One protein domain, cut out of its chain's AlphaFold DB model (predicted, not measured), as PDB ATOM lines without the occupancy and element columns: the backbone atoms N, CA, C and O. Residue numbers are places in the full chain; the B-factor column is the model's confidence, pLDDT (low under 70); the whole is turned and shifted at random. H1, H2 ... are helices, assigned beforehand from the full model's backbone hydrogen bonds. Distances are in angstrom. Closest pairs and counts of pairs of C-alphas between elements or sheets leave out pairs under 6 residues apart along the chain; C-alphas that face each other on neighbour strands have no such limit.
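This is residues 493 to 599 of the 1085 residues of the protein "SLBP_RNA_bind domain-containing protein" of Leptomonas seymouri (UniProt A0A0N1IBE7). H2 and H4 run side by side the same way, loosely joined, with H3 turning off at the end where both finish; a long link, residues 509 to 525, leads from H1 over to the first end of H2, another, residues 555 to 579, leads from H3 back to the first end of H4, and residues 493 to 502 of H1 stick out as a free arm. The printed part, 107 residues with four named helices, H1 to H4, and no named strand, is all helix and only just loose, close to compact: radius of gyration of the C-alphas 15.7 A, flat, spans 46 by 41 by 18 A.

H1, residues 493 to 508, 22.4 A, begins at C-alpha 493 (-32.241, 1.234, -6.344). H2 is residues 526 to 543, 25.6 A; H3, 546 to 554, 12.1 A. H4, 580 to 598, 26.6 A, ends at C-alpha 598 (-28.325, -11.063, -50.478).

H1 is apart from H2, H3 and H4. H2 and H4 only just touch, with 3 pairs of C-alphas within 8 A, through residues 538 to 542 and 587 to 591 alone; the closest C-alphas, Gly 542 and Arg 591, are 6.5 A apart, at a shallow tilt of 13 degrees. H4, with residues 594 to 598 alone, touches H3 at a steep tilt of 67 degrees; the closest C-alphas, Gly 547 and Asp 598, are 4.0 A apart. H2 and H3 are close but not clearly touching; their closest C-alphas, Gly 542 and Tyr 548, are 7.1 A apart. Every O i to N i+4 pair is within hydrogen-bond range in H1 and H3; H2 has 13 of 14, H4 12 of 15.

The C-alphas farthest apart, Val 493 and Asp 526, are 47.1 A apart. The printed part has no cut. The links H1 to H2 and H3 to H4 are long. Residues 504 to 509 and 559 have pLDDT under 70.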
ATOM      1  N   VAL A 493     -32.531   0.468  -5.120       88.88
ATOM      2  CA  VAL A 493     -32.241   1.234  -6.344       88.88
ATOM      3  C   VAL A 493     -31.216   0.514  -7.228       88.88
ATOM      4  O   VAL A 493     -31.375   0.489  -8.443       88.88
ATOM      5  N   GLN A 494     -30.191  -0.116  -6.644       91.56
ATOM      6  CA  GLN A 494     -29.242  -0.946  -7.397       91.56
ATOM      7  C   GLN A 494     -29.914  -2.212  -7.939       91.56
ATOM      8  O   GLN A 494     -29.659  -2.594  -9.077       91.56
ATOM      9  N   LEU A 495     -30.808  -2.838  -7.163       90.62
ATOM     10  CA  LEU A 495     -31.585  -3.989  -7.625       90.62
ATOM     11  C   LEU A 495     -32.524  -3.609  -8.781       90.62
ATOM     12  O   LEU A 495     -32.590  -4.327  -9.774       90.62
ATOM     13  N   GLU A 496     -33.206  -2.468  -8.685       90.94
ATOM     14  CA  GLU A 496     -34.081  -1.958  -9.744       90.94
ATOM     15  C   GLU A 496     -33.296  -1.550 -11.004       90.94
ATOM     16  O   GLU A 496     -33.733  -1.851 -12.112       90.94
ATOM     17  N   ALA A 497     -32.101  -0.964 -10.858       87.75
ATOM     18  CA  ALA A 497     -31.212  -0.660 -11.981       87.75
ATOM     19  C   ALA A 497     -30.722  -1.929 -12.703       87.75
ATOM     20  O   ALA A 497     -30.831  -2.011 -13.925       87.75
ATOM     21  N   VAL A 498     -30.266  -2.949 -11.963       85.00
ATOM     22  CA  VAL A 498     -29.873  -4.250 -12.540       85.00
ATOM     23  C   VAL A 498     -31.066  -4.940 -13.209       85.00
ATOM     24  O   VAL A 498     -30.918  -5.525 -14.278       85.00
ATOM     25  N   LEU A 499     -32.273  -4.834 -12.642       84.88
ATOM     26  CA  LEU A 499     -33.487  -5.344 -13.284       84.88
ATOM     27  C   LEU A 499     -33.847  -4.572 -14.564       84.88
ATOM     28  O   LEU A 499     -34.301  -5.204 -15.515       84.88
ATOM     29  N   GLN A 500     -33.621  -3.256 -14.634       81.50
ATOM     30  CA  GLN A 500     -33.794  -2.484 -15.873       81.50
ATOM     31  C   GLN A 500     -32.750  -2.846 -16.939       81.50
ATOM     32  O   GLN A 500     -33.103  -2.951 -18.112       81.50
ATOM     33  N   GLU A 501     -31.496  -3.089 -16.555       79.00
ATOM     34  CA  GLU A 501     -30.429  -3.522 -17.467       79.00
ATOM     35  C   GLU A 501     -30.706  -4.930 -18.023       79.00
ATOM     36  O   GLU A 501     -30.757  -5.116 -19.238       79.00
ATOM     37  N   VAL A 502     -31.045  -5.894 -17.159       75.75
ATOM     38  CA  VAL A 502     -31.469  -7.247 -17.566       75.75
ATOM     39  C   VAL A 502     -32.755  -7.212 -18.405       75.75
ATOM     40  O   VAL A 502     -32.897  -7.988 -19.351       75.75
ATOM     41  N   GLN A 503     -33.691  -6.295 -18.128       71.88
ATOM     42  CA  GLN A 503     -34.846  -6.072 -19.004       71.88
ATOM     43  C   GLN A 503     -34.435  -5.505 -20.367       71.88
ATOM     44  O   GLN A 503     -34.987  -5.950 -21.372       71.88
ATOM     45  N   GLN A 504     -33.471  -4.582 -20.449       65.50
ATOM     46  CA  GLN A 504     -32.953  -4.098 -21.733       65.50
ATOM     47  C   GLN A 504     -32.246  -5.207 -22.520       65.50
ATOM     48  O   GLN A 504     -32.537  -5.363 -23.704       65.50
ATOM     49  N   GLU A 505     -31.406  -6.035 -21.892       64.38
ATOM     50  CA  GLU A 505     -30.794  -7.196 -22.557       64.38
ATOM     51  C   GLU A 505     -31.842  -8.204 -23.056       64.38
ATOM     52  O   GLU A 505     -31.749  -8.698 -24.185       64.38
ATOM     53  N   LEU A 506     -32.888  -8.461 -22.260       65.38
ATOM     54  CA  LEU A 506     -34.033  -9.265 -22.690       65.38
ATOM     55  C   LEU A 506     -34.752  -8.623 -23.884       65.38
ATOM     56  O   LEU A 506     -35.038  -9.332 -24.845       65.38
ATOM     57  N   TYR A 507     -35.013  -7.311 -23.872       60.12
ATOM     58  CA  TYR A 507     -35.659  -6.595 -24.981       60.12
ATOM     59  C   TYR A 507     -34.815  -6.565 -26.263       60.12
ATOM     60  O   TYR A 507     -35.380  -6.692 -27.352       60.12
ATOM     61  N   LEU A 508     -33.487  -6.445 -26.157       57.00
ATOM     62  CA  LEU A 508     -32.566  -6.585 -27.290       57.00
ATOM     63  C   LEU A 508     -32.659  -7.994 -27.883       57.00
ATOM     64  O   LEU A 508     -32.803  -8.156 -29.096       57.00
ATOM     65  N   ASN A 509     -32.659  -9.017 -27.027       65.12
ATOM     66  CA  ASN A 509     -32.841 -10.407 -27.417       65.12
ATOM     67  C   ASN A 509     -34.334 -10.717 -27.654       65.12
ATOM     68  O   ASN A 509     -34.964 -11.459 -26.904       65.12
ATOM     69  N   TYR A 510     -34.905 -10.180 -28.741       74.44
ATOM     70  CA  TYR A 510     -36.328 -10.308 -29.114       74.44
ATOM     71  C   TYR A 510     -36.886 -11.745 -29.043       74.44
ATOM     72  O   TYR A 510     -38.076 -11.944 -28.796       74.44
ATOM     73  N   THR A 511     -36.044 -12.765 -29.237       76.69
ATOM     74  CA  THR A 511     -36.400 -14.184 -29.080       76.69
ATOM     75  C   THR A 511     -36.576 -14.651 -27.631       76.69
ATOM     76  O   THR A 511     -37.342 -15.591 -27.421       76.69
ATOM     77  N   ALA A 512     -35.927 -14.008 -26.660       79.94
ATOM     78  CA  ALA A 512     -35.974 -14.326 -25.233       79.94
ATOM     79  C   ALA A 512     -37.100 -13.607 -24.466       79.94
ATOM     80  O   ALA A 512     -37.600 -14.175 -23.497       79.94
ATOM     81  N   VAL A 513     -37.553 -12.418 -24.901       83.44
ATOM     82  CA  VAL A 513     -38.703 -11.716 -24.280       83.44
ATOM     83  C   VAL A 513     -39.912 -12.659 -24.222       83.44
ATOM     84  O   VAL A 513     -40.406 -13.027 -25.292       83.44
ATOM     85  N   PRO A 514     -40.442 -13.062 -23.054       88.81
ATOM     86  CA  PRO A 514     -41.628 -13.909 -23.014       88.81
ATOM     87  C   PRO A 514     -42.808 -13.171 -23.659       88.81
ATOM     88  O   PRO A 514     -43.096 -12.024 -23.322       88.81
ATOM     89  N   ILE A 515     -43.481 -13.812 -24.617       89.00
ATOM     90  CA  ILE A 515     -44.722 -13.268 -25.179       89.00
ATOM     91  C   ILE A 515     -45.791 -13.363 -24.070       89.00
ATOM     92  O   ILE A 515     -45.949 -14.453 -23.514       89.00
ATOM     93  N   PRO A 516     -46.520 -12.281 -23.735       90.88
ATOM     94  CA  PRO A 516     -47.619 -12.336 -22.770       90.88
ATOM     95  C   PRO A 516     -48.639 -13.428 -23.125       90.88
ATOM     96  O   PRO A 516     -48.902 -13.669 -24.303       90.88
ATOM     97  N   ALA A 517     -49.192 -14.132 -22.134       89.38
ATOM     98  CA  ALA A 517     -49.973 -15.356 -22.366       89.38
ATOM     99  C   ALA A 517     -51.296 -15.131 -23.133       89.38
ATOM    100  O   ALA A 517     -51.805 -16.057 -23.758       89.38
ATOM    101  N   ASP A 518     -51.811 -13.902 -23.104       90.19
ATOM    102  CA  ASP A 518     -52.924 -13.363 -23.894       90.19
ATOM    103  C   ASP A 518     -52.524 -12.993 -25.337       90.19
ATOM    104  O   ASP A 518     -53.353 -13.030 -26.244       90.19
ATOM    105  N   MET A 519     -51.248 -12.661 -25.554       87.25
ATOM    106  CA  MET A 519     -50.654 -12.369 -26.864       87.25
ATOM    107  C   MET A 519     -50.049 -13.611 -27.537       87.25
ATOM    108  O   MET A 519     -49.832 -13.612 -28.751       87.25
ATOM    109  N   ILE A 520     -49.784 -14.686 -26.790       89.94
ATOM    110  CA  ILE A 520     -49.659 -16.031 -27.358       89.94
ATOM    111  C   ILE A 520     -51.064 -16.475 -27.776       89.94
ATOM    112  O   ILE A 520     -52.035 -16.266 -27.059       89.94
ATOM    113  N   ASN A 521     -51.177 -17.149 -28.919       82.31
ATOM    114  CA  ASN A 521     -52.439 -17.635 -29.498       82.31
ATOM    115  C   ASN A 521     -53.092 -18.800 -28.701       82.31
ATOM    116  O   ASN A 521     -53.504 -19.792 -29.291       82.31
ATOM    117  N   LEU A 522     -53.075 -18.773 -27.361       79.00
ATOM    118  CA  LEU A 522     -52.841 -19.942 -26.496       79.00
ATOM    119  C   LEU A 522     -53.900 -21.066 -26.540       79.00
ATOM    120  O   LEU A 522     -53.572 -22.192 -26.166       79.00
ATOM    121  N   GLY A 523     -55.103 -20.831 -27.070       81.06
ATOM    122  CA  GLY A 523     -56.156 -21.848 -27.203       81.06
ATOM    123  C   GLY A 523     -55.761 -23.055 -28.072       81.06
ATOM    124  O   GLY A 523     -55.225 -22.904 -29.174       81.06
ATOM    125  N   ASP A 524     -56.042 -24.271 -27.599       80.88
ATOM    126  CA  ASP A 524     -55.612 -25.533 -28.232       80.88
ATOM    127  C   ASP A 524     -56.577 -26.016 -29.336       80.88
ATOM    128  O   ASP A 524     -57.113 -27.120 -29.309       80.88
ATOM    129  N   THR A 525     -56.856 -25.142 -30.308       94.06
ATOM    130  CA  THR A 525     -57.692 -25.488 -31.471       94.06
ATOM    131  C   THR A 525     -56.840 -26.018 -32.624       94.06
ATOM    132  O   THR A 525     -55.784 -25.459 -32.934       94.06
ATOM    133  N   ASP A 526     -57.310 -27.054 -33.326       94.69
ATOM    134  CA  ASP A 526     -56.562 -27.670 -34.438       94.69
ATOM    135  C   ASP A 526     -56.246 -26.672 -35.567       94.69
ATOM    136  O   ASP A 526     -55.159 -26.681 -36.140       94.69
ATOM    137  N   GLU A 527     -57.165 -25.743 -35.843       92.94
ATOM    138  CA  GLU A 527     -56.957 -24.653 -36.803       92.94
ATOM    139  C   GLU A 527     -55.860 -23.669 -36.341       92.94
ATOM    140  O   GLU A 527     -55.120 -23.150 -37.175       92.94
ATOM    141  N   ARG A 528     -55.674 -23.446 -35.030       90.19
ATOM    142  CA  ARG A 528     -54.531 -22.680 -34.496       90.19
ATOM    143  C   ARG A 528     -53.229 -23.474 -34.599       90.19
ATOM    144  O   ARG A 528     -52.220 -22.889 -34.990       90.19
ATOM    145  N   ARG A 529     -53.238 -24.787 -34.328       94.50
ATOM    146  CA  ARG A 529     -52.063 -25.667 -34.512       94.50
ATOM    147  C   ARG A 529     -51.585 -25.642 -35.971       94.50
ATOM    148  O   ARG A 529     -50.441 -25.298 -36.249       94.50
ATOM    149  N   ARG A 530     -52.518 -25.811 -36.909       95.75
ATOM    150  CA  ARG A 530     -52.309 -25.685 -38.360       95.75
ATOM    151  C   ARG A 530     -51.784 -24.308 -38.792       95.75
ATOM    152  O   ARG A 530     -50.926 -24.222 -39.670       95.75
ATOM    153  N   ARG A 531     -52.275 -23.212 -38.195       95.69
ATOM    154  CA  ARG A 531     -51.737 -21.855 -38.436       95.69
ATOM    155  C   ARG A 531     -50.298 -21.727 -37.945       95.69
ATOM    156  O   ARG A 531     -49.485 -21.145 -38.660       95.69
ATOM    157  N   LEU A 532     -49.981 -22.265 -36.765       96.06
ATOM    158  CA  LEU A 532     -48.625 -22.266 -36.213       96.06
ATOM    159  C   LEU A 532     -47.663 -23.011 -37.149       96.06
ATOM    160  O   LEU A 532     -46.658 -22.441 -37.560       96.06
ATOM    161  N   GLU A 533     -48.021 -24.224 -37.576       96.81
ATOM    162  CA  GLU A 533     -47.266 -25.024 -38.555       96.81
ATOM    163  C   GLU A 533     -47.043 -24.270 -39.877       96.81
ATOM    164  O   GLU A 533     -45.923 -24.212 -40.392       96.81
ATOM    165  N   GLN A 534     -48.090 -23.637 -40.423       97.81
ATOM    166  CA  GLN A 534     -47.984 -22.856 -41.657       97.81
ATOM    167  C   GLN A 534     -47.032 -21.661 -41.500       97.81
ATOM    168  O   GLN A 534     -46.244 -21.390 -42.409       97.81
ATOM    169  N   ARG A 535     -47.073 -20.965 -40.359       98.00
ATOM    170  CA  ARG A 535     -46.177 -19.839 -40.052       98.00
ATOM    171  C   ARG A 535     -44.738 -20.293 -39.839       98.00
ATOM    172  O   ARG A 535     -43.839 -19.700 -40.428       98.00
ATOM    173  N   GLN A 536     -44.530 -21.370 -39.081       97.44
ATOM    174  CA  GLN A 536     -43.224 -22.001 -38.872       97.44
ATOM    175  C   GLN A 536     -42.573 -22.332 -40.220       97.44
ATOM    176  O   GLN A 536     -41.420 -21.985 -40.462       97.44
ATOM    177  N   LYS A 537     -43.349 -22.912 -41.145       98.19
ATOM    178  CA  LYS A 537     -42.910 -23.223 -42.510       98.19
ATOM    179  C   LYS A 537     -42.655 -21.976 -43.366       98.19
ATOM    180  O   LYS A 537     -41.684 -21.940 -44.114       98.19
ATOM    181  N   GLN A 538     -43.471 -20.926 -43.243       98.19
ATOM    182  CA  GLN A 538     -43.208 -19.637 -43.901       98.19
ATOM    183  C   GLN A 538     -41.925 -18.955 -43.394       98.19
ATOM    184  O   GLN A 538     -41.266 -18.265 -44.176       98.19
ATOM    185  N   ILE A 539     -41.573 -19.148 -42.120       98.06
ATOM    186  CA  ILE A 539     -40.325 -18.663 -41.521       98.06
ATOM    187  C   ILE A 539     -39.142 -19.529 -41.961       98.06
ATOM    188  O   ILE A 539     -38.119 -18.964 -42.329       98.06
ATOM    189  N   ALA A 540     -39.276 -20.860 -42.007       98.06
ATOM    190  CA  ALA A 540     -38.238 -21.759 -42.527       98.06
ATOM    191  C   ALA A 540     -37.790 -21.343 -43.942       98.06
ATOM    192  O   ALA A 540     -36.623 -21.018 -44.136       98.06
ATOM    193  N   TYR A 541     -38.742 -21.126 -44.858       98.12
ATOM    194  CA  TYR A 541     -38.477 -20.592 -46.203       98.12
ATOM    195  C   TYR A 541     -37.808 -19.202 -46.248       98.12
ATOM    196  O   TYR A 541     -37.350 -18.786 -47.306       98.12
ATOM    197  N   GLY A 542     -37.805 -18.439 -45.149       97.62
ATOM    198  CA  GLY A 542     -37.038 -17.192 -45.028       97.62
ATOM    199  C   GLY A 542     -35.688 -17.360 -44.325       97.62
ATOM    200  O   GLY A 542     -34.848 -16.481 -44.436       97.62
ATOM    201  N   LYS A 543     -35.465 -18.471 -43.613       97.75
ATOM    202  CA  LYS A 543     -34.160 -18.855 -43.048       97.75
ATOM    203  C   LYS A 543     -33.297 -19.649 -44.033       97.75
ATOM    204  O   LYS A 543     -32.091 -19.729 -43.861       97.75
ATOM    205  N   GLU A 544     -33.927 -20.223 -45.053       98.00
ATOM    206  CA  GLU A 544     -33.301 -20.967 -46.150       98.00
ATOM    207  C   GLU A 544     -32.722 -20.056 -47.259       98.00
ATOM    208  O   GLU A 544     -32.185 -20.570 -48.236       98.00
ATOM    209  N   THR A 545     -32.817 -18.719 -47.148       98.06
ATOM    210  CA  THR A 545     -32.273 -17.787 -48.157       98.06
ATOM    211  C   THR A 545     -30.805 -17.438 -47.906       98.06
ATOM    212  O   THR A 545     -30.350 -17.373 -46.761       98.06
ATOM    213  N   GLU A 546     -30.068 -17.137 -48.978       97.38
ATOM    214  CA  GLU A 546     -28.649 -16.761 -48.901       97.38
ATOM    215  C   GLU A 546     -28.424 -15.521 -48.027       97.38
ATOM    216  O   GLU A 546     -27.545 -15.539 -47.172       97.38
ATOM    217  N   GLY A 547     -29.266 -14.492 -48.136       96.56
ATOM    218  CA  GLY A 547     -29.232 -13.312 -47.273       96.56
ATOM    219  C   GLY A 547     -29.468 -13.613 -45.793       96.56
ATOM    220  O   GLY A 547     -28.902 -12.922 -44.951       96.56
ATOM    221  N   TYR A 548     -30.216 -14.668 -45.430       97.12
ATOM    222  CA  TYR A 548     -30.288 -15.103 -44.028       97.12
ATOM    223  C   TYR A 548     -28.977 -15.745 -43.579       97.12
ATOM    224  O   TYR A 548     -28.481 -15.399 -42.508       97.12
ATOM    225  N   ALA A 549     -28.376 -16.609 -44.404       96.81
ATOM    226  CA  ALA A 549     -27.059 -17.172 -44.118       96.81
ATOM    227  C   ALA A 549     -26.008 -16.055 -43.962       96.81
ATOM    228  O   ALA A 549     -25.375 -15.959 -42.909       96.81
ATOM    229  N   LYS A 550     -25.907 -15.143 -44.940       95.94
ATOM    230  CA  LYS A 550     -25.007 -13.977 -44.930       95.94
ATOM    231  C   LYS A 550     -25.235 -13.081 -43.706       95.94
ATOM    232  O   LYS A 550     -24.273 -12.768 -43.008       95.94
ATOM    233  N   TYR A 551     -26.487 -12.752 -43.377       95.81
ATOM    234  CA  TYR A 551     -26.849 -12.021 -42.156       95.81
ATOM    235  C   TYR A 551     -26.397 -12.745 -40.880       95.81
ATOM    236  O   TYR A 551     -25.827 -12.120 -39.990       95.81
ATOM    237  N   THR A 552     -26.592 -14.065 -40.779       95.25
ATOM    238  CA  THR A 552     -26.145 -14.821 -39.596       95.25
ATOM    239  C   THR A 552     -24.626 -14.974 -39.497       95.25
ATOM    240  O   THR A 552     -24.127 -15.083 -38.379       95.25
ATOM    241  N   CYS A 553     -23.896 -14.927 -40.615       94.69
ATOM    242  CA  CYS A 553     -22.432 -14.900 -40.639       94.69
ATOM    243  C   CYS A 553     -21.858 -13.522 -40.268       94.69
ATOM    244  O   CYS A 553     -20.859 -13.456 -39.561       94.69
ATOM    245  N   LEU A 554     -22.479 -12.430 -40.730       92.69
ATOM    246  CA  LEU A 554     -22.018 -11.057 -40.476       92.69
ATOM    247  C   LEU A 554     -22.519 -10.475 -39.145       92.69
ATOM    248  O   LEU A 554     -21.882  -9.580 -38.597       92.69
ATOM    249  N   VAL A 555     -23.617 -11.000 -38.591       92.56
ATOM    250  CA  VAL A 555     -24.122 -10.658 -37.250       92.56
ATOM    251  C   VAL A 555     -24.271 -11.948 -36.427       92.56
ATOM    252  O   VAL A 555     -25.390 -12.461 -36.276       92.56
ATOM    253  N   PRO A 556     -23.168 -12.537 -35.911       86.56
ATOM    254  CA  PRO A 556     -23.188 -13.876 -35.315       86.56
ATOM    255  C   PRO A 556     -23.919 -13.924 -33.975       86.56
ATOM    256  O   PRO A 556     -24.716 -14.833 -33.724       86.56
ATOM    257  N   ARG A 557     -23.654 -12.942 -33.105       83.00
ATOM    258  CA  ARG A 557     -24.159 -12.922 -31.729       83.00
ATOM    259  C   ARG A 557     -25.639 -12.503 -31.709       83.00
ATOM    260  O   ARG A 557     -25.986 -11.505 -32.335       83.00
ATOM    261  N   PRO A 558     -26.524 -13.209 -30.979       75.50
ATOM    262  CA  PRO A 558     -27.927 -12.809 -30.855       75.50
ATOM    263  C   PRO A 558     -28.151 -11.447 -30.184       75.50
ATOM    264  O   PRO A 558     -29.146 -10.805 -30.494       75.50
ATOM    265  N   CYS A 559     -27.247 -10.999 -29.304       67.69
ATOM    266  CA  CYS A 559     -27.301  -9.669 -28.684       67.69
ATOM    267  C   CYS A 559     -27.000  -8.535 -29.680       67.69
ATOM    268  O   CYS A 559     -27.684  -7.519 -29.659       67.69
ATOM    269  N   ASP A 560     -26.054  -8.743 -30.604       75.81
ATOM    270  CA  ASP A 560     -25.701  -7.775 -31.657       75.81
ATOM    271  C   ASP A 560     -26.848  -7.540 -32.647       75.81
ATOM    272  O   ASP A 560     -26.862  -6.539 -33.355       75.81
ATOM    273  N   ARG A 561     -27.842  -8.435 -32.687       81.38
ATOM    274  CA  ARG A 561     -29.079  -8.273 -33.465       81.38
ATOM    275  C   ARG A 561     -30.042  -7.328 -32.738       81.38
ATOM    276  O   ARG A 561     -31.204  -7.675 -32.537       81.38
ATOM    277  N   GLU A 562     -29.536  -6.155 -32.339       76.75
ATOM    278  CA  GLU A 562     -30.247  -5.148 -31.549       76.75
ATOM    279  C   GLU A 562     -31.660  -4.916 -32.099       76.75
ATOM    280  O   GLU A 562     -31.828  -4.485 -33.243       76.75
ATOM    281  N   TYR A 563     -32.680  -5.124 -31.262       75.38
ATOM    282  CA  TYR A 563     -34.087  -4.938 -31.636       75.38
ATOM    283  C   TYR A 563     -34.408  -3.537 -32.197       75.38
ATOM    284  O   TYR A 563     -35.362  -3.364 -32.957       75.38
ATOM    285  N   HIS A 564     -33.599  -2.532 -31.851       76.12
ATOM    286  CA  HIS A 564     -33.763  -1.148 -32.289       76.12
ATOM    287  C   HIS A 564     -33.032  -0.797 -33.597       76.12
ATOM    288  O   HIS A 564     -33.313   0.259 -34.170       76.12
ATOM    289  N   ASN A 565     -32.138  -1.652 -34.107       86.50
ATOM    290  CA  ASN A 565     -31.442  -1.384 -35.363       86.50
ATOM    291  C   ASN A 565     -32.314  -1.778 -36.568       86.50
ATOM    292  O   ASN A 565     -32.582  -2.953 -36.818       86.50
ATOM    293  N   GLN A 566     -32.708  -0.786 -37.370       86.50
ATOM    294  CA  GLN A 566     -33.567  -0.966 -38.549       86.50
ATOM    295  C   GLN A 566     -32.931  -1.848 -39.646       86.50
ATOM    296  O   GLN A 566     -33.652  -2.410 -40.476       86.50
ATOM    297  N   LEU A 567     -31.600  -1.998 -39.635       88.81
ATOM    298  CA  LEU A 567     -30.831  -2.848 -40.551       88.81
ATOM    299  C   LEU A 567     -30.902  -4.344 -40.186       88.81
ATOM    300  O   LEU A 567     -30.595  -5.202 -41.018       88.81
ATOM    301  N   HIS A 568     -31.291  -4.682 -38.954       91.75
ATOM    302  CA  HIS A 568     -31.345  -6.062 -38.479       91.75
ATOM    303  C   HIS A 568     -32.713  -6.699 -38.752       91.75
ATOM    304  O   HIS A 568     -33.778  -6.162 -38.437       91.75
ATOM    305  N   ALA A 569     -32.683  -7.870 -39.391       94.38
ATOM    306  CA  ALA A 569     -33.871  -8.543 -39.892       94.38
ATOM    307  C   ALA A 569     -34.608  -9.295 -38.766       94.38
ATOM    308  O   ALA A 569     -34.327 -10.465 -38.477       94.38
ATOM    309  N   LEU A 570     -35.587  -8.626 -38.149       94.69
ATOM    310  CA  LEU A 570     -36.396  -9.174 -37.057       94.69
ATOM    311  C   LEU A 570     -37.259 -10.351 -37.530       94.69
ATOM    312  O   LEU A 570     -38.235 -10.186 -38.261       94.69
ATOM    313  N   THR A 571     -36.894 -11.559 -37.093       96.12
ATOM    314  CA  THR A 571     -37.601 -12.793 -37.466       96.12
ATOM    315  C   THR A 571     -39.004 -12.809 -36.839       96.12
ATOM    316  O   THR A 571     -39.104 -12.707 -35.616       96.12
ATOM    317  N   PRO A 572     -40.093 -12.967 -37.623       96.38
ATOM    318  CA  PRO A 572     -41.451 -12.992 -37.091       96.38
ATOM    319  C   PRO A 572     -41.645 -14.145 -36.103       96.38
ATOM    320  O   PRO A 572     -41.224 -15.267 -36.376       96.38
ATOM    321  N   ARG A 573     -42.346 -13.890 -34.996       96.12
ATOM    322  CA  ARG A 573     -42.756 -14.924 -34.033       96.12
ATOM    323  C   ARG A 573     -44.037 -15.632 -34.501       96.12
ATOM    324  O   ARG A 573     -45.066 -14.965 -34.645       96.12
ATOM    325  N   PRO A 574     -44.017 -16.947 -34.791       97.06
ATOM    326  CA  PRO A 574     -45.186 -17.659 -35.307       97.06
ATOM    327  C   PRO A 574     -46.293 -17.853 -34.260       97.06
ATOM    328  O   PRO A 574     -47.464 -17.970 -34.636       97.06
ATOM    329  N   GLU A 575     -45.950 -17.839 -32.970       96.00
ATOM    330  CA  GLU A 575     -46.832 -18.073 -31.816       96.00
ATOM    331  C   GLU A 575     -47.775 -16.897 -31.516       96.00
ATOM    332  O   GLU A 575     -48.806 -17.082 -30.867       96.00
ATOM    333  N   TYR A 576     -47.411 -15.701 -31.987       95.62
ATOM    334  CA  TYR A 576     -48.064 -14.422 -31.703       95.62
ATOM    335  C   TYR A 576     -49.503 -14.384 -32.246       95.62
ATOM    336  O   TYR A 576     -49.725 -14.657 -33.436       95.62
ATOM    337  N   ASP A 577     -50.498 -14.005 -31.436       95.38
ATOM    338  CA  ASP A 577     -51.861 -13.845 -31.945       95.38
ATOM    339  C   ASP A 577     -52.031 -12.575 -32.775       95.38
ATOM    340  O   ASP A 577     -51.844 -11.438 -32.351       95.38
ATOM    341  N   CYS A 578     -52.345 -12.807 -34.040       95.75
ATOM    342  CA  CYS A 578     -52.518 -11.788 -35.049       95.75
ATOM    343  C   CYS A 578     -53.255 -12.402 -36.238       95.75
ATOM    344  O   CYS A 578     -53.117 -13.592 -36.543       95.75
ATOM    345  N   SER A 579     -54.013 -11.584 -36.968       97.00
ATOM    346  CA  SER A 579     -54.649 -12.045 -38.206       97.00
ATOM    347  C   SER A 579     -53.603 -12.513 -39.228       97.00
ATOM    348  O   SER A 579     -52.484 -11.993 -39.269       97.00
ATOM    349  N   LYS A 580     -53.978 -13.440 -40.124       96.38
ATOM    350  CA  LYS A 580     -53.098 -13.894 -41.219       96.38
ATOM    351  C   LYS A 580     -52.487 -12.714 -41.989       96.38
ATOM    352  O   LYS A 580     -51.288 -12.702 -42.224       96.38
ATOM    353  N   ARG A 581     -53.294 -11.687 -42.298       97.75
ATOM    354  CA  ARG A 581     -52.856 -10.478 -43.020       97.75
ATOM    355  C   ARG A 581     -51.785  -9.685 -42.265       97.75
ATOM    356  O   ARG A 581     -50.928  -9.086 -42.905       97.75
ATOM    357  N   GLN A 582     -51.834  -9.661 -40.933       97.69
ATOM    358  CA  GLN A 582     -50.819  -8.987 -40.124       97.69
ATOM    359  C   GLN A 582     -49.528  -9.811 -40.060       97.69
ATOM    360  O   GLN A 582     -48.454  -9.246 -40.243       97.69
ATOM    361  N   PHE A 583     -49.621 -11.138 -39.919       98.00
ATOM    362  CA  PHE A 583     -48.450 -12.012 -40.031       98.00
ATOM    363  C   PHE A 583     -47.784 -11.903 -41.414       98.00
ATOM    364  O   PHE A 583     -46.581 -11.675 -41.494       98.00
ATOM    365  N   ASP A 584     -48.566 -11.965 -42.501       97.94
ATOM    366  CA  ASP A 584     -48.078 -11.806 -43.880       97.94
ATOM    367  C   ASP A 584     -47.328 -10.467 -44.070       97.94
ATOM    368  O   ASP A 584     -46.321 -10.414 -44.774       97.94
ATOM    369  N   ARG A 585     -47.783  -9.378 -43.427       97.75
ATOM    370  CA  ARG A 585     -47.110  -8.064 -43.461       97.75
ATOM    371  C   ARG A 585     -45.746  -8.085 -42.773       97.75
ATOM    372  O   ARG A 585     -44.787  -7.593 -43.361       97.75
ATOM    373  N   VAL A 586     -45.654  -8.644 -41.564       97.00
ATOM    374  CA  VAL A 586     -44.388  -8.724 -40.808       97.00
ATOM    375  C   VAL A 586     -43.407  -9.666 -41.516       97.00
ATOM    376  O   VAL A 586     -42.256  -9.300 -41.732       97.00
ATOM    377  N   LEU A 587     -43.885 -10.815 -42.003       97.81
ATOM    378  CA  LEU A 587     -43.124 -11.756 -42.833       97.81
ATOM    379  C   LEU A 587     -42.552 -11.088 -44.099       97.81
ATOM    380  O   LEU A 587     -41.386 -11.288 -44.433       97.81
ATOM    381  N   ASN A 588     -43.349 -10.264 -44.787       97.88
ATOM    382  CA  ASN A 588     -42.912  -9.537 -45.982       97.88
ATOM    383  C   ASN A 588     -42.038  -8.309 -45.667       97.88
ATOM    384  O   ASN A 588     -41.341  -7.824 -46.555       97.88
ATOM    385  N   ALA A 589     -42.065  -7.765 -44.447       96.75
ATOM    386  CA  ALA A 589     -41.089  -6.771 -43.998       96.75
ATOM    387  C   ALA A 589     -39.734  -7.440 -43.731       96.75
ATOM    388  O   ALA A 589     -38.746  -7.068 -44.358       96.75
ATOM    389  N   TRP A 590     -39.729  -8.501 -42.922       97.50
ATOM    390  CA  TRP A 590     -38.546  -9.297 -42.597       97.50
ATOM    391  C   TRP A 590     -37.812  -9.812 -43.840       97.50
ATOM    392  O   TRP A 590     -36.616  -9.582 -43.984       97.50
ATOM    393  N   ARG A 591     -38.525 -10.417 -44.801       97.81
ATOM    394  CA  ARG A 591     -37.913 -10.877 -46.063       97.81
ATOM    395  C   ARG A 591     -37.286  -9.740 -46.875       97.81
ATOM    396  O   ARG A 591     -36.218  -9.925 -47.438       97.81
ATOM    397  N   ARG A 592     -37.896  -8.548 -46.899       97.06
ATOM    398  CA  ARG A 592     -37.308  -7.367 -47.564       97.06
ATOM    399  C   ARG A 592     -36.096  -6.797 -46.825       97.06
ATOM    400  O   ARG A 592     -35.277  -6.168 -47.479       97.06
ATOM    401  N   GLN A 593     -35.973  -7.006 -45.513       96.06
ATOM    402  CA  GLN A 593     -34.720  -6.739 -44.800       96.06
ATOM    403  C   GLN A 593     -33.666  -7.788 -45.177       96.06
ATOM    404  O   GLN A 593     -32.567  -7.410 -45.550       96.06
ATOM    405  N   LEU A 594     -34.004  -9.085 -45.177       96.75
ATOM    406  CA  LEU A 594     -33.071 -10.157 -45.563       96.75
ATOM    407  C   LEU A 594     -32.530 -10.015 -46.988       96.75
ATOM    408  O   LEU A 594     -31.342 -10.226 -47.189       96.75
ATOM    409  N   HIS A 595     -33.354  -9.591 -47.950       96.69
ATOM    410  CA  HIS A 595     -32.898  -9.337 -49.322       96.69
ATOM    411  C   HIS A 595     -31.834  -8.228 -49.429       96.69
ATOM    412  O   HIS A 595     -31.084  -8.212 -50.392       96.69
ATOM    413  N   GLN A 596     -31.698  -7.337 -48.438       95.31
ATOM    414  CA  GLN A 596     -30.576  -6.383 -48.405       95.31
ATOM    415  C   GLN A 596     -29.240  -7.105 -48.162       95.31
ATOM    416  O   GLN A 596     -28.198  -6.658 -48.630       95.31
ATOM    417  N   TRP A 597     -29.276  -8.243 -47.464       95.69
ATOM    418  CA  TRP A 597     -28.107  -9.064 -47.165       95.69
ATOM    419  C   TRP A 597     -27.778 -10.072 -48.278       95.69
ATOM    420  O   TRP A 597     -26.685 -10.635 -48.253       95.69
ATOM    421  N   ASP A 598     -28.654 -10.275 -49.275       95.62
ATOM    422  CA  ASP A 598     -28.325 -11.063 -50.478       95.62
ATOM    423  C   ASP A 598     -27.155 -10.408 -51.242       95.62
ATOM    424  O   ASP A 598     -26.217 -11.102 -51.636       95.62
ATOM    425  N   ASP A 599     -27.141  -9.073 -51.339       94.31
ATOM    426  CA  ASP A 599     -26.094  -8.274 -52.004       94.31
ATOM    427  C   ASP A 599     -24.787  -8.135 -51.181       94.31
ATOM    428  O   ASP A 599     -23.864  -7.436 -51.594       94.31
TER     429      ASP A 599